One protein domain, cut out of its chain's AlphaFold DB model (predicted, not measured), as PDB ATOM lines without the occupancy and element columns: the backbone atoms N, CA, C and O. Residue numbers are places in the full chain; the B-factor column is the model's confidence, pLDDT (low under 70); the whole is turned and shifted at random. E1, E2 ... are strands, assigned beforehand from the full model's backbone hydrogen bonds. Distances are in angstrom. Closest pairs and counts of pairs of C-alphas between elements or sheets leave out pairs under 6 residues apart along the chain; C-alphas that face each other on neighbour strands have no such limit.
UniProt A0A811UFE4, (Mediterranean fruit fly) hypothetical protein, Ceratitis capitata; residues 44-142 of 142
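AT A GLANCE: This is residues 44 to 142 of the 142 residues of the protein "(Mediterranean fruit fly) hypothetical protein" of Ceratitis capitata (UniProt A0A811UFE4). A sandwich of two antiparallel sheets: a strongly twisted sheet of five strands, E4, E5, E2, E7 and E8, is covered on one face by a smaller sheet of three, E1, E6 and E3. The two layers come close together where E3 meets E4 and E5, and stand wider apart at the other side, where E1 and E8 are the edges. The printed part has 99 residues with eight named strands, E1 to E8 in chain order, and no named helix; the class is all strand. The whole is compact, with a radius of gyration of the C-alphas of 12.9 A, yet elongated, spanning 39 by 23 by 21 A.

HOW THE PARTS SIT: Begin in the larger sheet with E2, residues 54 to 62, an inner strand. On one side of it is E7, residues 118 to 127, at 162 degrees; look at N 58 and O 124, 2.8 A apart. E7 forms a hairpin with the edge strand E8, residues 132 to 141, where N 121 and O 138 are 2.8 A apart. On the other side of E2 is E5, residues 91 to 94, with N 59 and O 92 at 2.8 A. E5 forms a hairpin with the edge strand E4, residues 80 to 83, where N 81 and O 93 are 2.9 A apart. In the smaller sheet, E6, residues 105 to 111, is the inner strand: it pairs with E1, residues 44 to 48, by N 45 and O 108 at 2.8 A, and with E3, residues 71 to 74, by N 73 and O 109 at 2.8 A. The sheets' best planes are 14 degrees apart, and their facing parts are 8.6 A centre to centre. Between them, the closest C-alphas of E3 and E4 are those of Ile 74 and Ser 80, 6.3 A; E1 and E8 are apart.

IN THESE COORDINATES: Find C-alpha 44 at (-51.530, 21.379, -58.949), where E1 begins. E2 runs 21.8 A from C-alpha 54 at (-49.606, 5.158, -47.789), and E6 runs 20.1 A. E7 is 27.7 A long; E8 runs 27.3 A to C-alpha 141 at (-38.858, 28.559, -56.462). E3, E4 and E5 have four residues each.

THE WHOLE: Look to the C-alphas of Glu 100 and Gln 116 for the two farthest apart, 39.8 A. The printed part has no cut and no long link, and it ends at Val 142, the chain's last residue. The mean pLDDT of the printed part is 91.1; residues 98, 99 and 129 are under 70.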
ATOM      1  N   PRO A  44     -50.953  22.703 -59.148       93.06
ATOM      2  CA  PRO A  44     -51.530  21.379 -58.949       93.06
ATOM      3  C   PRO A  44     -50.428  20.370 -58.600       93.06
ATOM      4  O   PRO A  44     -49.332  20.343 -59.178       93.06
ATOM      5  N   LEU A  45     -50.718  19.514 -57.633       94.25
ATOM      6  CA  LEU A  45     -49.769  18.598 -57.026       94.25
ATOM      7  C   LEU A  45     -50.392  17.210 -56.876       94.25
ATOM      8  O   LEU A  45     -51.556  17.063 -56.509       94.25
ATOM      9  N   ARG A  46     -49.579  16.178 -57.110       95.06
ATOM     10  CA  ARG A  46     -49.925  14.776 -56.844       95.06
ATOM     11  C   ARG A  46     -48.901  14.148 -55.923       95.06
ATOM     12  O   ARG A  46     -47.731  14.005 -56.292       95.06
ATOM     13  N   LEU A  47     -49.344  13.712 -54.749       93.75
ATOM     14  CA  LEU A  47     -48.569  12.810 -53.904       93.75
ATOM     15  C   LEU A  47     -48.792  11.377 -54.391       93.75
ATOM     16  O   LEU A  47     -49.931  10.929 -54.495       93.75
ATOM     17  N   SER A  48     -47.716  10.641 -54.663       91.75
ATOM     18  CA  SER A  48     -47.764   9.229 -55.052       91.75
ATOM     19  C   SER A  48     -46.822   8.389 -54.195       91.75
ATOM     20  O   SER A  48     -45.677   8.780 -53.957       91.75
ATOM     21  N   GLY A  49     -47.262   7.193 -53.793       86.69
ATOM     22  CA  GLY A  49     -46.404   6.174 -53.172       86.69
ATOM     23  C   GLY A  49     -45.410   5.514 -54.146       86.69
ATOM     24  O   GLY A  49     -44.534   4.739 -53.738       86.69
ATOM     25  N   GLY A  50     -45.492   5.832 -55.442       84.56
ATOM     26  CA  GLY A  50     -44.777   5.129 -56.504       84.56
ATOM     27  C   GLY A  50     -45.331   3.713 -56.664       84.56
ATOM     28  O   GLY A  50     -46.496   3.546 -56.995       84.56
ATOM     29  N   HIS A  51     -44.505   2.694 -56.403       81.81
ATOM     30  CA  HIS A  51     -44.920   1.280 -56.424       81.81
ATOM     31  C   HIS A  51     -45.624   0.805 -55.139       81.81
ATOM     32  O   HIS A  51     -46.046  -0.343 -55.084       81.81
ATOM     33  N   GLY A  52     -45.711   1.648 -54.102       85.69
ATOM     34  CA  GLY A  52     -46.372   1.323 -52.832       85.69
ATOM     35  C   GLY A  52     -47.548   2.251 -52.531       85.69
ATOM     36  O   GLY A  52     -47.840   3.162 -53.307       85.69
ATOM     37  N   ALA A  53     -48.185   2.037 -51.382       89.38
ATOM     38  CA  ALA A  53     -49.277   2.861 -50.873       89.38
ATOM     39  C   ALA A  53     -48.904   3.537 -49.533       89.38
ATOM     40  O   ALA A  53     -47.856   3.254 -48.945       89.38
ATOM     41  N   PHE A  54     -49.736   4.471 -49.077       90.12
ATOM     42  CA  PHE A  54     -49.606   5.158 -47.789       90.12
ATOM     43  C   PHE A  54     -50.968   5.228 -47.090       90.12
ATOM     44  O   PHE A  54     -51.980   5.513 -47.722       90.12
ATOM     45  N   SER A  55     -51.002   4.973 -45.785       90.81
ATOM     46  CA  SER A  55     -52.236   4.951 -44.979       90.81
ATOM     47  C   SER A  55     -52.618   6.333 -44.440       90.81
ATOM     48  O   SER A  55     -53.752   6.560 -44.019       90.81
ATOM     49  N   GLY A  56     -51.694   7.294 -44.483       92.19
ATOM     50  CA  GLY A  56     -51.949   8.666 -44.063       92.19
ATOM     51  C   GLY A  56     -50.865   9.636 -44.508       92.19
ATOM     52  O   GLY A  56     -49.717   9.254 -44.739       92.19
ATOM     53  N   PHE A  57     -51.242  10.908 -44.619       94.19
ATOM     54  CA  PHE A  57     -50.340  11.997 -44.965       94.19
ATOM     55  C   PHE A  57     -50.720  13.289 -44.239       94.19
ATOM     56  O   PHE A  57     -51.885  13.535 -43.930       94.19
ATOM     57  N   ALA A  58     -49.709  14.118 -44.019       95.69
ATOM     58  CA  ALA A  58     -49.805  15.522 -43.661       95.69
ATOM     59  C   ALA A  58     -48.732  16.274 -44.449       95.69
ATOM     60  O   ALA A  58     -47.586  15.829 -44.451       95.69
ATOM     61  N   ILE A  59     -49.065  17.369 -45.129       96.94
ATOM     62  CA  ILE A  59     -48.131  18.106 -45.992       96.94
ATOM     63  C   ILE A  59     -48.195  19.595 -45.675       96.94
ATOM     64  O   ILE A  59     -49.276  20.161 -45.534       96.94
ATOM     65  N   GLN A  60     -47.019  20.216 -45.615       97.62
ATOM     66  CA  GLN A  60     -46.831  21.660 -45.526       97.62
ATOM     67  C   GLN A  60     -45.868  22.134 -46.610       97.62
ATOM     68  O   GLN A  60     -44.869  21.470 -46.897       97.62
ATOM     69  N   ALA A  61     -46.139  23.304 -47.175       97.56
ATOM     70  CA  ALA A  61     -45.159  24.076 -47.924       97.56
ATOM     71  C   ALA A  61     -44.424  24.991 -46.938       97.56
ATOM     72  O   ALA A  61     -45.069  25.732 -46.203       97.56
ATOM     73  N   GLN A  62     -43.098  24.901 -46.875       97.94
ATOM     74  CA  GLN A  62     -42.280  25.596 -45.883       97.94
ATOM     75  C   GLN A  62     -41.228  26.488 -46.541       97.94
ATOM     76  O   GLN A  62     -40.621  26.103 -47.541       97.94
ATOM     77  N   ASP A  63     -40.967  27.646 -45.943       96.75
ATOM     78  CA  ASP A  63     -39.853  28.520 -46.315       96.75
ATOM     79  C   ASP A  63     -38.478  27.916 -45.893       96.75
ATOM     80  O   ASP A  63     -38.398  26.827 -45.289       96.75
ATOM     81  N   PRO A  64     -37.344  28.589 -46.175       95.81
ATOM     82  CA  PRO A  64     -36.022  28.148 -45.719       95.81
ATOM     83  C   PRO A  64     -35.874  28.034 -44.190       95.81
ATOM     84  O   PRO A  64     -35.052  27.245 -43.717       95.81
ATOM     85  N   ASN A  65     -36.704  28.738 -43.420       95.88
ATOM     86  CA  ASN A  65     -36.724  28.711 -41.955       95.88
ATOM     87  C   ASN A  65     -37.668  27.636 -41.385       95.88
ATOM     88  O   ASN A  65     -37.701  27.427 -40.174       95.88
ATOM     89  N   GLY A  66     -38.429  26.940 -42.234       94.69
ATOM     90  CA  GLY A  66     -39.402  25.926 -41.830       94.69
ATOM     91  C   GLY A  66     -40.796  26.478 -41.511       94.69
ATOM     92  O   GLY A  66     -41.644  25.726 -41.031       94.69
ATOM     93  N   ALA A  67     -41.055  27.762 -41.763       95.88
ATOM     94  CA  ALA A  67     -42.363  28.374 -41.560       95.88
ATOM     95  C   ALA A  67     -43.339  27.985 -42.687       95.88
ATOM     96  O   ALA A  67     -42.952  28.067 -43.854       95.88
ATOM     97  N   PRO A  68     -44.598  27.612 -42.377       97.00
ATOM     98  CA  PRO A  68     -45.608  27.342 -43.395       97.00
ATOM     99  C   PRO A  68     -45.912  28.570 -44.263       97.00
ATOM    100  O   PRO A  68     -46.140  29.663 -43.734       97.00
ATOM    101  N   VAL A  69     -45.944  28.380 -45.580       96.81
ATOM    102  CA  VAL A  69     -46.210  29.422 -46.581       96.81
ATOM    103  C   VAL A  69     -47.236  28.961 -47.612       96.81
ATOM    104  O   VAL A  69     -47.299  27.790 -47.991       96.81
ATOM    105  N   GLY A  70     -48.034  29.910 -48.095       95.44
ATOM    106  CA  GLY A  70     -49.122  29.628 -49.020       95.44
ATOM    107  C   GLY A  70     -50.325  28.941 -48.371       95.44
ATOM    108  O   GLY A  70     -50.457  28.896 -47.147       95.44
ATOM    109  N   LYS A  71     -51.226  28.444 -49.218       96.75
ATOM    110  CA  LYS A  71     -52.471  27.769 -48.835       96.75
ATOM    111  C   LYS A  71     -52.723  26.569 -49.735       96.75
ATOM    112  O   LYS A  71     -52.452  26.632 -50.935       96.75
ATOM    113  N   PHE A  72     -53.270  25.504 -49.171       96.75
ATOM    114  CA  PHE A  72     -53.730  24.347 -49.925       96.75
ATOM    115  C   PHE A  72     -55.195  24.496 -50.330       96.75
ATOM    116  O   PHE A  72     -56.010  25.059 -49.606       96.75
ATOM    117  N   GLN A  73     -55.525  23.941 -51.491       95.06
ATOM    118  CA  GLN A  73     -56.884  23.778 -51.979       95.06
ATOM    119  C   GLN A  73     -57.171  22.291 -52.182       95.06
ATOM    120  O   GLN A  73     -56.364  21.546 -52.751       95.06
ATOM    121  N   ILE A  74     -58.333  21.867 -51.697       93.19
ATOM    122  CA  ILE A  74     -58.794  20.483 -51.778       93.19
ATOM    123  C   ILE A  74     -59.290  20.215 -53.200       93.19
ATOM    124  O   ILE A  74     -60.177  20.910 -53.686       93.19
ATOM    125  N   VAL A  75     -58.734  19.186 -53.842       92.25
ATOM    126  CA  VAL A  75     -59.249  18.644 -55.113       92.25
ATOM    127  C   VAL A  75     -60.164  17.444 -54.849       92.25
ATOM    128  O   VAL A  75     -61.225  17.334 -55.451       92.25
ATOM    129  N   ASP A  76     -59.791  16.569 -53.908       85.19
ATOM    130  CA  ASP A  76     -60.583  15.406 -53.488       85.19
ATOM    131  C   ASP A  76     -60.874  15.473 -51.978       85.19
ATOM    132  O   ASP A  76     -60.007  15.163 -51.155       85.19
ATOM    133  N   GLY A  77     -62.095  15.885 -51.617       87.56
ATOM    134  CA  GLY A  77     -62.537  16.039 -50.223       87.56
ATOM    135  C   GLY A  77     -62.766  14.727 -49.470       87.56
ATOM    136  O   GLY A  77     -62.766  14.716 -48.240       87.56
ATOM    137  N   TYR A  78     -62.894  13.602 -50.180       88.69
ATOM    138  CA  TYR A  78     -62.982  12.289 -49.535       88.69
ATOM    139  C   TYR A  78     -61.623  11.837 -49.005       88.69
ATOM    140  O   TYR A  78     -61.552  11.126 -48.005       88.69
ATOM    141  N   LYS A  79     -60.539  12.260 -49.661       90.19
ATOM    142  CA  LYS A  79     -59.169  11.920 -49.262       90.19
ATOM    143  C   LYS A  79     -58.493  13.037 -48.488       90.19
ATOM    144  O   LYS A  79     -57.593  12.753 -47.709       90.19
ATOM    145  N   SER A  80     -58.872  14.291 -48.695       94.62
ATOM    146  CA  SER A  80     -58.116  15.415 -48.152       94.62
ATOM    147  C   SER A  80     -58.975  16.394 -47.379       94.62
ATOM    148  O   SER A  80     -60.094  16.720 -47.766       94.62
ATOM    149  N   ARG A  81     -58.370  16.957 -46.338       95.88
ATOM    150  CA  ARG A  81     -58.865  18.130 -45.621       95.88
ATOM    151  C   ARG A  81     -57.717  19.075 -45.311       95.88
ATOM    152  O   ARG A  81     -56.569  18.643 -45.206       95.88
ATOM    153  N   THR A  82     -58.019  20.349 -45.130       96.88
ATOM    154  CA  THR A  82     -57.042  21.339 -44.676       96.88
ATOM    155  C   THR A  82     -57.152  21.560 -43.173       96.88
ATOM    156  O   THR A  82     -58.168  21.268 -42.538       96.88
ATOM    157  N   THR A  83     -56.067  22.045 -42.583       95.88
ATOM    158  CA  THR A  83     -56.049  22.582 -41.226       95.88
ATOM    159  C   THR A  83     -55.151  23.811 -41.174       95.88
ATOM    160  O   THR A  83     -54.376  24.076 -42.094       95.88
ATOM    161  N   THR A  84     -55.257  24.553 -40.077       96.06
ATOM    162  CA  THR A  84     -54.421  25.717 -39.784       96.06
ATOM    163  C   THR A  84     -53.362  25.329 -38.762       96.06
ATOM    164  O   THR A  84     -53.693  25.019 -37.618       96.06
ATOM    165  N   CYS A  85     -52.089  25.369 -39.152       91.06
ATOM    166  CA  CYS A  85     -50.968  25.272 -38.215       91.06
ATOM    167  C   CYS A  85     -50.416  26.652 -37.840       91.06
ATOM    168  O   CYS A  85     -50.080  26.884 -36.679       91.06
ATOM    169  N   ARG A  86     -50.327  27.570 -38.804       92.56
ATOM    170  CA  ARG A  86     -49.901  28.964 -38.618       92.56
ATOM    171  C   ARG A  86     -50.796  29.937 -39.379       92.56
ATOM    172  O   ARG A  86     -51.234  30.925 -38.803       92.56
ATOM    173  N   ASN A  87     -51.052  29.661 -40.653       91.88
ATOM    174  CA  ASN A  87     -51.930  30.435 -41.526       91.88
ATOM    175  C   ASN A  87     -53.115  29.570 -41.980       91.88
ATOM    176  O   ASN A  87     -53.034  28.342 -41.970       91.88
ATOM    177  N   SER A  88     -54.215  30.209 -42.388       93.38
ATOM    178  CA  SER A  88     -55.407  29.498 -42.872       93.38
ATOM    179  C   SER A  88     -55.046  28.510 -43.986       93.38
ATOM    180  O   SER A  88     -54.449  28.932 -44.981       93.38
ATOM    181  N   ASP A  89     -55.448  27.250 -43.838       96.12
ATOM    182  CA  ASP A  89     -55.270  26.190 -44.841       96.12
ATOM    183  C   ASP A  89     -53.810  25.940 -45.257       96.12
ATOM    184  O   ASP A  89     -53.532  25.490 -46.369       96.12
ATOM    185  N   ASP A  90     -52.848  26.221 -44.377       96.38
ATOM    186  CA  ASP A  90     -51.414  26.056 -44.655       96.38
ATOM    187  C   ASP A  90     -50.916  24.605 -44.591       96.38
ATOM    188  O   ASP A  90     -49.749  24.318 -44.871       96.38
ATOM    189  N   THR A  91     -51.802  23.685 -44.214       97.38
ATOM    190  CA  THR A  91     -51.497  22.271 -44.033       97.38
ATOM    191  C   THR A  91     -52.623  21.428 -44.610       97.38
ATOM    192  O   THR A  91     -53.789  21.628 -44.271       97.38
ATOM    193  N   ILE A  92     -52.278  20.446 -45.444       97.38
ATOM    194  CA  ILE A  92     -53.230  19.464 -45.976       97.38
ATOM    195  C   ILE A  92     -52.985  18.090 -45.355       97.38
ATOM    196  O   ILE A  92     -51.844  17.657 -45.189       97.38
ATOM    197  N   LEU A  93     -54.064  17.412 -44.988       95.56
ATOM    198  CA  LEU A  93     -54.078  16.161 -44.240       95.56
ATOM    199  C   LEU A  93     -54.962  15.137 -44.946       95.56
ATOM    200  O   LEU A  93     -55.930  15.498 -45.614       95.56
ATOM    201  N   HIS A  94     -54.691  13.860 -44.698       93.75
ATOM    202  CA  HIS A  94     -55.634  12.794 -45.016       93.75
ATOM    203  C   HIS A  94     -56.915  12.946 -44.166       93.75
ATOM    204  O   HIS A  94     -56.827  13.210 -42.959       93.75
ATOM    205  N   THR A  95     -58.096  12.792 -44.776       88.25
ATOM    206  CA  THR A  95     -59.391  12.932 -44.076       88.25
ATOM    207  C   THR A  95     -59.554  11.862 -42.998       88.25
ATOM    208  O   THR A  95     -59.832  12.194 -41.846       88.25
ATOM    209  N   GLU A  96     -59.276  10.600 -43.337       82.94
ATOM    210  CA  GLU A  96     -59.345   9.459 -42.419       82.94
ATOM    211  C   GLU A  96     -58.148   8.530 -42.637       82.94
ATOM    212  O   GLU A  96     -58.173   7.650 -43.491       82.94
ATOM    213  N   ALA A  97     -57.072   8.716 -41.867       73.81
ATOM    214  CA  ALA A  97     -55.932   7.801 -41.903       73.81
ATOM    215  C   ALA A  97     -56.338   6.392 -41.461       73.81
ATOM    216  O   ALA A  97     -56.545   6.149 -40.276       73.81
ATOM    217  N   GLN A  98     -56.449   5.476 -42.426       69.62
ATOM    218  CA  GLN A  98     -56.868   4.095 -42.212       69.62
ATOM    219  C   GLN A  98     -55.891   3.139 -42.893       69.62
ATOM    220  O   GLN A  98     -55.567   3.286 -44.072       69.62
ATOM    221  N   GLN A  99     -55.426   2.143 -42.138       68.00
ATOM    222  CA  GLN A  99     -54.519   1.104 -42.635       68.00
ATOM    223  C   GLN A  99     -55.201   0.195 -43.662       68.00
ATOM    224  O   GLN A  99     -54.573  -0.189 -44.637       68.00
ATOM    225  N   GLU A 100     -56.500  -0.067 -43.499       75.00
ATOM    226  CA  GLU A 100     -57.263  -0.978 -44.366       75.00
ATOM    227  C   GLU A 100     -57.538  -0.418 -45.771       75.00
ATOM    228  O   GLU A 100     -57.887  -1.161 -46.689       75.00
ATOM    229  N   ARG A 101     -57.399   0.902 -45.957       82.06
ATOM    230  CA  ARG A 101     -57.662   1.592 -47.230       82.06
ATOM    231  C   ARG A 101     -56.500   2.510 -47.603       82.06
ATOM    232  O   ARG A 101     -56.669   3.730 -47.665       82.06
ATOM    233  N   PRO A 102     -55.305   1.951 -47.849       86.94
ATOM    234  CA  PRO A 102     -54.141   2.759 -48.135       86.94
ATOM    235  C   PRO A 102     -54.283   3.424 -49.511       86.94
ATOM    236  O   PRO A 102     -54.779   2.847 -50.483       86.94
ATOM    237  N   LEU A 103     -53.823   4.666 -49.609       89.75
ATOM    238  CA  LEU A 103     -53.860   5.452 -50.831       89.75
ATOM    239  C   LEU A 103     -52.628   5.177 -51.690       89.75
ATOM    240  O   LEU A 103     -51.492   5.199 -51.219       89.75
ATOM    241  N   LYS A 104     -52.842   4.991 -52.992       90.94
ATOM    242  CA  LYS A 104     -51.747   4.982 -53.980       90.94
ATOM    243  C   LYS A 104     -51.324   6.400 -54.362       90.94
ATOM    244  O   LYS A 104     -50.141   6.662 -54.603       90.94
ATOM    245  N   SER A 105     -52.295   7.311 -54.410       92.62
ATOM    246  CA  SER A 105     -52.086   8.719 -54.719       92.62
ATOM    247  C   SER A 105     -53.207   9.609 -54.194       92.62
ATOM    248  O   SER A 105     -54.326   9.148 -53.961       92.62
ATOM    249  N   VAL A 106     -52.903  10.897 -54.069       93.38
ATOM    250  CA  VAL A 106     -53.868  11.962 -53.777       93.38
ATOM    251  C   VAL A 106     -53.461  13.234 -54.514       93.38
ATOM    252  O   VAL A 106     -52.267  13.540 -54.608       93.38
ATOM    253  N   ASP A 107     -54.463  13.947 -55.020       94.50
ATOM    254  CA  ASP A 107     -54.300  15.194 -55.759       94.50
ATOM    255  C   ASP A 107     -54.805  16.361 -54.916       94.50
ATOM    256  O   ASP A 107     -55.795  16.245 -54.188       94.50
ATOM    257  N   PHE A 108     -54.099  17.479 -55.003       94.31
ATOM    258  CA  PHE A 108     -54.427  18.730 -54.331       94.31
ATOM    259  C   PHE A 108     -53.747  19.888 -55.055       94.31
ATOM    260  O   PHE A 108     -52.879  19.686 -55.902       94.31
ATOM    261  N   SER A 109     -54.113  21.108 -54.693       94.88
ATOM    262  CA  SER A 109     -53.514  22.316 -55.250       94.88
ATOM    263  C   SER A 109     -52.898  23.169 -54.148       94.88
ATOM    264  O   SER A 109     -53.300  23.085 -52.988       94.88
ATOM    265  N   TRP A 110     -51.907  23.984 -54.498       95.81
ATOM    266  CA  TRP A 110     -51.267  24.920 -53.577       95.81
ATOM    267  C   TRP A 110     -51.093  26.297 -54.217       95.81
ATOM    268  O   TRP A 110     -50.772  26.399 -55.399       95.81
ATOM    269  N   ILE A 111     -51.290  27.349 -53.427       94.94
ATOM    270  CA  ILE A 111     -51.174  28.747 -53.850       94.94
ATOM    271  C   ILE A 111     -50.154  29.445 -52.943       94.94
ATOM    272  O   ILE A 111     -50.314  29.380 -51.724       94.94
ATOM    273  N   PRO A 112     -49.162  30.177 -53.482       93.56
ATOM    274  CA  PRO A 112     -48.127  30.847 -52.687       93.56
ATOM    275  C   PRO A 112     -48.651  31.963 -51.773       93.56
ATOM    276  O   PRO A 112     -47.972  32.353 -50.829       93.56
ATOM    277  N   ALA A 113     -49.863  32.468 -52.021       91.75
ATOM    278  CA  ALA A 113     -50.530  33.497 -51.218       91.75
ATOM    279  C   ALA A 113     -49.663  34.754 -50.990       91.75
ATOM    280  O   ALA A 113     -49.608  35.294 -49.887       91.75
ATOM    281  N   GLY A 114     -48.971  35.202 -52.041       90.81
ATOM    282  CA  GLY A 114     -48.078  36.364 -52.004       90.81
ATOM    283  C   GLY A 114     -46.642  36.061 -51.567       90.81
ATOM    284  O   GLY A 114     -45.809  36.961 -51.608       90.81
ATOM    285  N   TYR A 115     -46.326  34.819 -51.180       93.50
ATOM    286  CA  TYR A 115     -44.949  34.402 -50.918       93.50
ATOM    287  C   TYR A 115     -44.128  34.328 -52.214       93.50
ATOM    288  O   TYR A 115     -44.616  33.828 -53.226       93.50
ATOM    289  N   GLN A 116     -42.875  34.780 -52.147       93.94
ATOM    290  CA  GLN A 116     -41.873  34.663 -53.208       93.94
ATOM    291  C   GLN A 116     -40.590  34.075 -52.620       93.94
ATOM    292  O   GLN A 116     -40.184  34.442 -51.511       93.94
ATOM    293  N   GLY A 117     -39.944  33.176 -53.357       94.00
ATOM    294  CA  GLY A 117     -38.697  32.529 -52.963       94.00
ATOM    295  C   GLY A 117     -38.773  31.004 -52.927       94.00
ATOM    296  O   GLY A 117     -39.628  30.368 -53.540       94.00
ATOM    297  N   ASN A 118     -37.824  30.393 -52.217       96.25
ATOM    298  CA  ASN A 118     -37.706  28.938 -52.162       96.25
ATOM    299  C   ASN A 118     -38.752  28.325 -51.229       96.25
ATOM    300  O   ASN A 118     -38.832  28.670 -50.050       96.25
ATOM    301  N   VAL A 119     -39.482  27.343 -51.742       96.81
ATOM    302  CA  VAL A 119     -40.509  26.596 -51.018       96.81
ATOM    303  C   VAL A 119     -40.149  25.121 -51.005       96.81
ATOM    304  O   VAL A 119     -39.849  24.527 -52.040       96.81
ATOM    305  N   ARG A 120     -40.228  24.507 -49.826       97.25
ATOM    306  CA  ARG A 120     -40.010  23.076 -49.612       97.25
ATOM    307  C   ARG A 120     -41.312  22.419 -49.198       97.25
ATOM    308  O   ARG A 120     -41.861  22.726 -48.144       97.25
ATOM    309  N   PHE A 121     -41.789  21.475 -49.995       96.94
ATOM    310  CA  PHE A 121     -42.925  20.643 -49.623       96.94
ATOM    311  C   PHE A 121     -42.442  19.521 -48.717       96.94
ATOM    312  O   PHE A 121     -41.704  18.629 -49.145       96.94
ATOM    313  N   VAL A 122     -42.866  19.565 -47.463       96.38
ATOM    314  CA  VAL A 122     -42.516  18.586 -46.441       96.38
ATOM    315  C   VAL A 122     -43.752  17.777 -46.099       96.38
ATOM    316  O   VAL A 122     -44.795  18.338 -45.774       96.38
ATOM    317  N   ALA A 123     -43.620  16.457 -46.143       94.19
ATOM    318  CA  ALA A 123     -44.686  15.536 -45.796       94.19
ATOM    319  C   ALA A 123     -44.318  14.678 -44.591       94.19
ATOM    320  O   ALA A 123     -43.188  14.204 -44.476       94.19
ATOM    321  N   THR A 124     -45.296  14.434 -43.730       93.31
ATOM    322  CA  THR A 124     -45.265  13.420 -42.676       93.31
ATOM    323  C   THR A 124     -46.235  12.319 -43.077       93.31
ATOM    324  O   THR A 124     -47.404  12.594 -43.331       93.31
ATOM    325  N   LEU A 125     -45.746  11.086 -43.212       89.69
ATOM    326  CA  LEU A 125     -46.478  10.003 -43.877       89.69
ATOM    327  C   LEU A 125     -46.478   8.735 -43.048       89.69
ATOM    328  O   LEU A 125     -45.415   8.312 -42.598       89.69
ATOM    329  N   ALA A 126     -47.634   8.093 -42.949       87.38
ATOM    330  CA  ALA A 126     -47.737   6.722 -42.482       87.38
ATOM    331  C   ALA A 126     -47.604   5.782 -43.685       87.38
ATOM    332  O   ALA A 126     -48.411   5.816 -44.621       87.38
ATOM    333  N   LYS A 127     -46.552   4.959 -43.684       77.62
ATOM    334  CA  LYS A 127     -46.499   3.793 -44.576       77.62
ATOM    335  C   LYS A 127     -47.531   2.764 -44.110       77.62
ATOM    336  O   LYS A 127     -47.951   2.801 -42.956       77.62
ATOM    337  N   GLU A 128     -47.909   1.858 -45.004       70.19
ATOM    338  CA  GLU A 128     -48.663   0.650 -44.653       70.19
ATOM    339  C   GLU A 128     -48.008  -0.019 -43.429       70.19
ATOM    340  O   GLU A 128     -46.804  -0.288 -43.448       70.19
ATOM    341  N   ASP A 129     -48.763  -0.104 -42.330       67.75
ATOM    342  CA  ASP A 129     -48.367  -0.645 -41.019       67.75
ATOM    343  C   ASP A 129     -47.058  -0.103 -40.409       67.75
ATOM    344  O   ASP A 129     -46.411  -0.752 -39.584       67.75
ATOM    345  N   GLY A 130     -46.648   1.109 -40.801       74.12
ATOM    346  CA  GLY A 130     -45.376   1.714 -40.404       74.12
ATOM    347  C   GLY A 130     -45.506   2.977 -39.545       74.12
ATOM    348  O   GLY A 130     -46.569   3.601 -39.486       74.12
ATOM    349  N   PRO A 131     -44.403   3.420 -38.908       82.25
ATOM    350  CA  PRO A 131     -44.380   4.688 -38.190       82.25
ATOM    351  C   PRO A 131     -44.548   5.869 -39.152       82.25
ATOM    352  O   PRO A 131     -44.218   5.790 -40.340       82.25
ATOM    353  N   TRP A 132     -44.997   7.001 -38.611       86.94
ATOM    354  CA  TRP A 132     -45.024   8.257 -39.349       86.94
ATOM    355  C   TRP A 132     -43.598   8.751 -39.612       86.94
ATOM    356  O   TRP A 132     -42.795   8.895 -38.689       86.94
ATOM    357  N   VAL A 133     -43.274   9.033 -40.872       90.25
ATOM    358  CA  VAL A 133     -41.947   9.501 -41.289       90.25
ATOM    359  C   VAL A 133     -42.062  10.862 -41.961       90.25
ATOM    360  O   VAL A 133     -42.827  11.025 -42.910       90.25
ATOM    361  N   ARG A 134     -41.252  11.825 -41.508       92.69
ATOM    362  CA  ARG A 134     -41.134  13.157 -42.118       92.69
ATOM    363  C   ARG A 134     -40.101  13.154 -43.249       92.69
ATOM    364  O   ARG A 134     -38.989  12.652 -43.070       92.69
ATOM    365  N   ARG A 135     -40.447  13.711 -44.411       91.19
ATOM    366  CA  ARG A 135     -39.593  13.798 -45.608       91.19
ATOM    367  C   ARG A 135     -39.842  15.094 -46.375       91.19
ATOM    368  O   ARG A 135     -40.989  15.490 -46.558       91.19
ATOM    369  N   THR A 136     -38.780  15.696 -46.898       94.06
ATOM    370  CA  THR A 136     -38.895  16.700 -47.963       94.06
ATOM    371  C   THR A 136     -39.189  15.981 -49.274       94.06
ATOM    372  O   THR A 136     -38.483  15.037 -49.631       94.06
ATOM    373  N   LEU A 137     -40.254  16.385 -49.958       91.75
ATOM    374  CA  LEU A 137     -40.718  15.743 -51.187       91.75
ATOM    375  C   LEU A 137     -40.245  16.459 -52.441       91.75
ATOM    376  O   LEU A 137     -39.912  15.809 -53.431       91.75
ATOM    377  N   LYS A 138     -40.279  17.790 -52.411       91.31
ATOM    378  CA  LYS A 138     -39.923  18.641 -53.539       91.31
ATOM    379  C   LYS A 138     -39.564  20.029 -53.041       91.31
ATOM    380  O   LYS A 138     -40.142  20.501 -52.064       91.31
ATOM    381  N   GLU A 139     -38.657  20.676 -53.753       94.06
ATOM    382  CA  GLU A 139     -38.359  22.091 -53.589       94.06
ATOM    383  C   GLU A 139     -38.673  22.801 -54.906       94.06
ATOM    384  O   GLU A 139     -38.425  22.252 -55.984       94.06
ATOM    385  N   ILE A 140     -39.277  23.980 -54.819       92.00
ATOM    386  CA  ILE A 140     -39.555  24.857 -55.957       92.00
ATOM    387  C   ILE A 140     -39.150  26.285 -55.598       92.00
ATOM    388  O   ILE A 140     -39.028  26.625 -54.422       92.00
ATOM    389  N   ASN A 141     -38.972  27.116 -56.614       92.19
ATOM    390  CA  ASN A 141     -38.858  28.559 -56.462       92.19
ATOM    391  C   ASN A 141     -40.119  29.188 -57.068       92.19
ATOM    392  O   ASN A 141     -40.544  28.746 -58.141       92.19
ATOM    393  N   VAL A 142     -40.732  30.130 -56.349       88.12
ATOM    394  CA  VAL A 142     -41.958  30.845 -56.746       88.12
ATOM    395  C   VAL A 142     -41.764  32.347 -56.766       88.12
ATOM    396  O   VAL A 142     -40.960  32.846 -55.943       88.12
TER     397      VAL A 142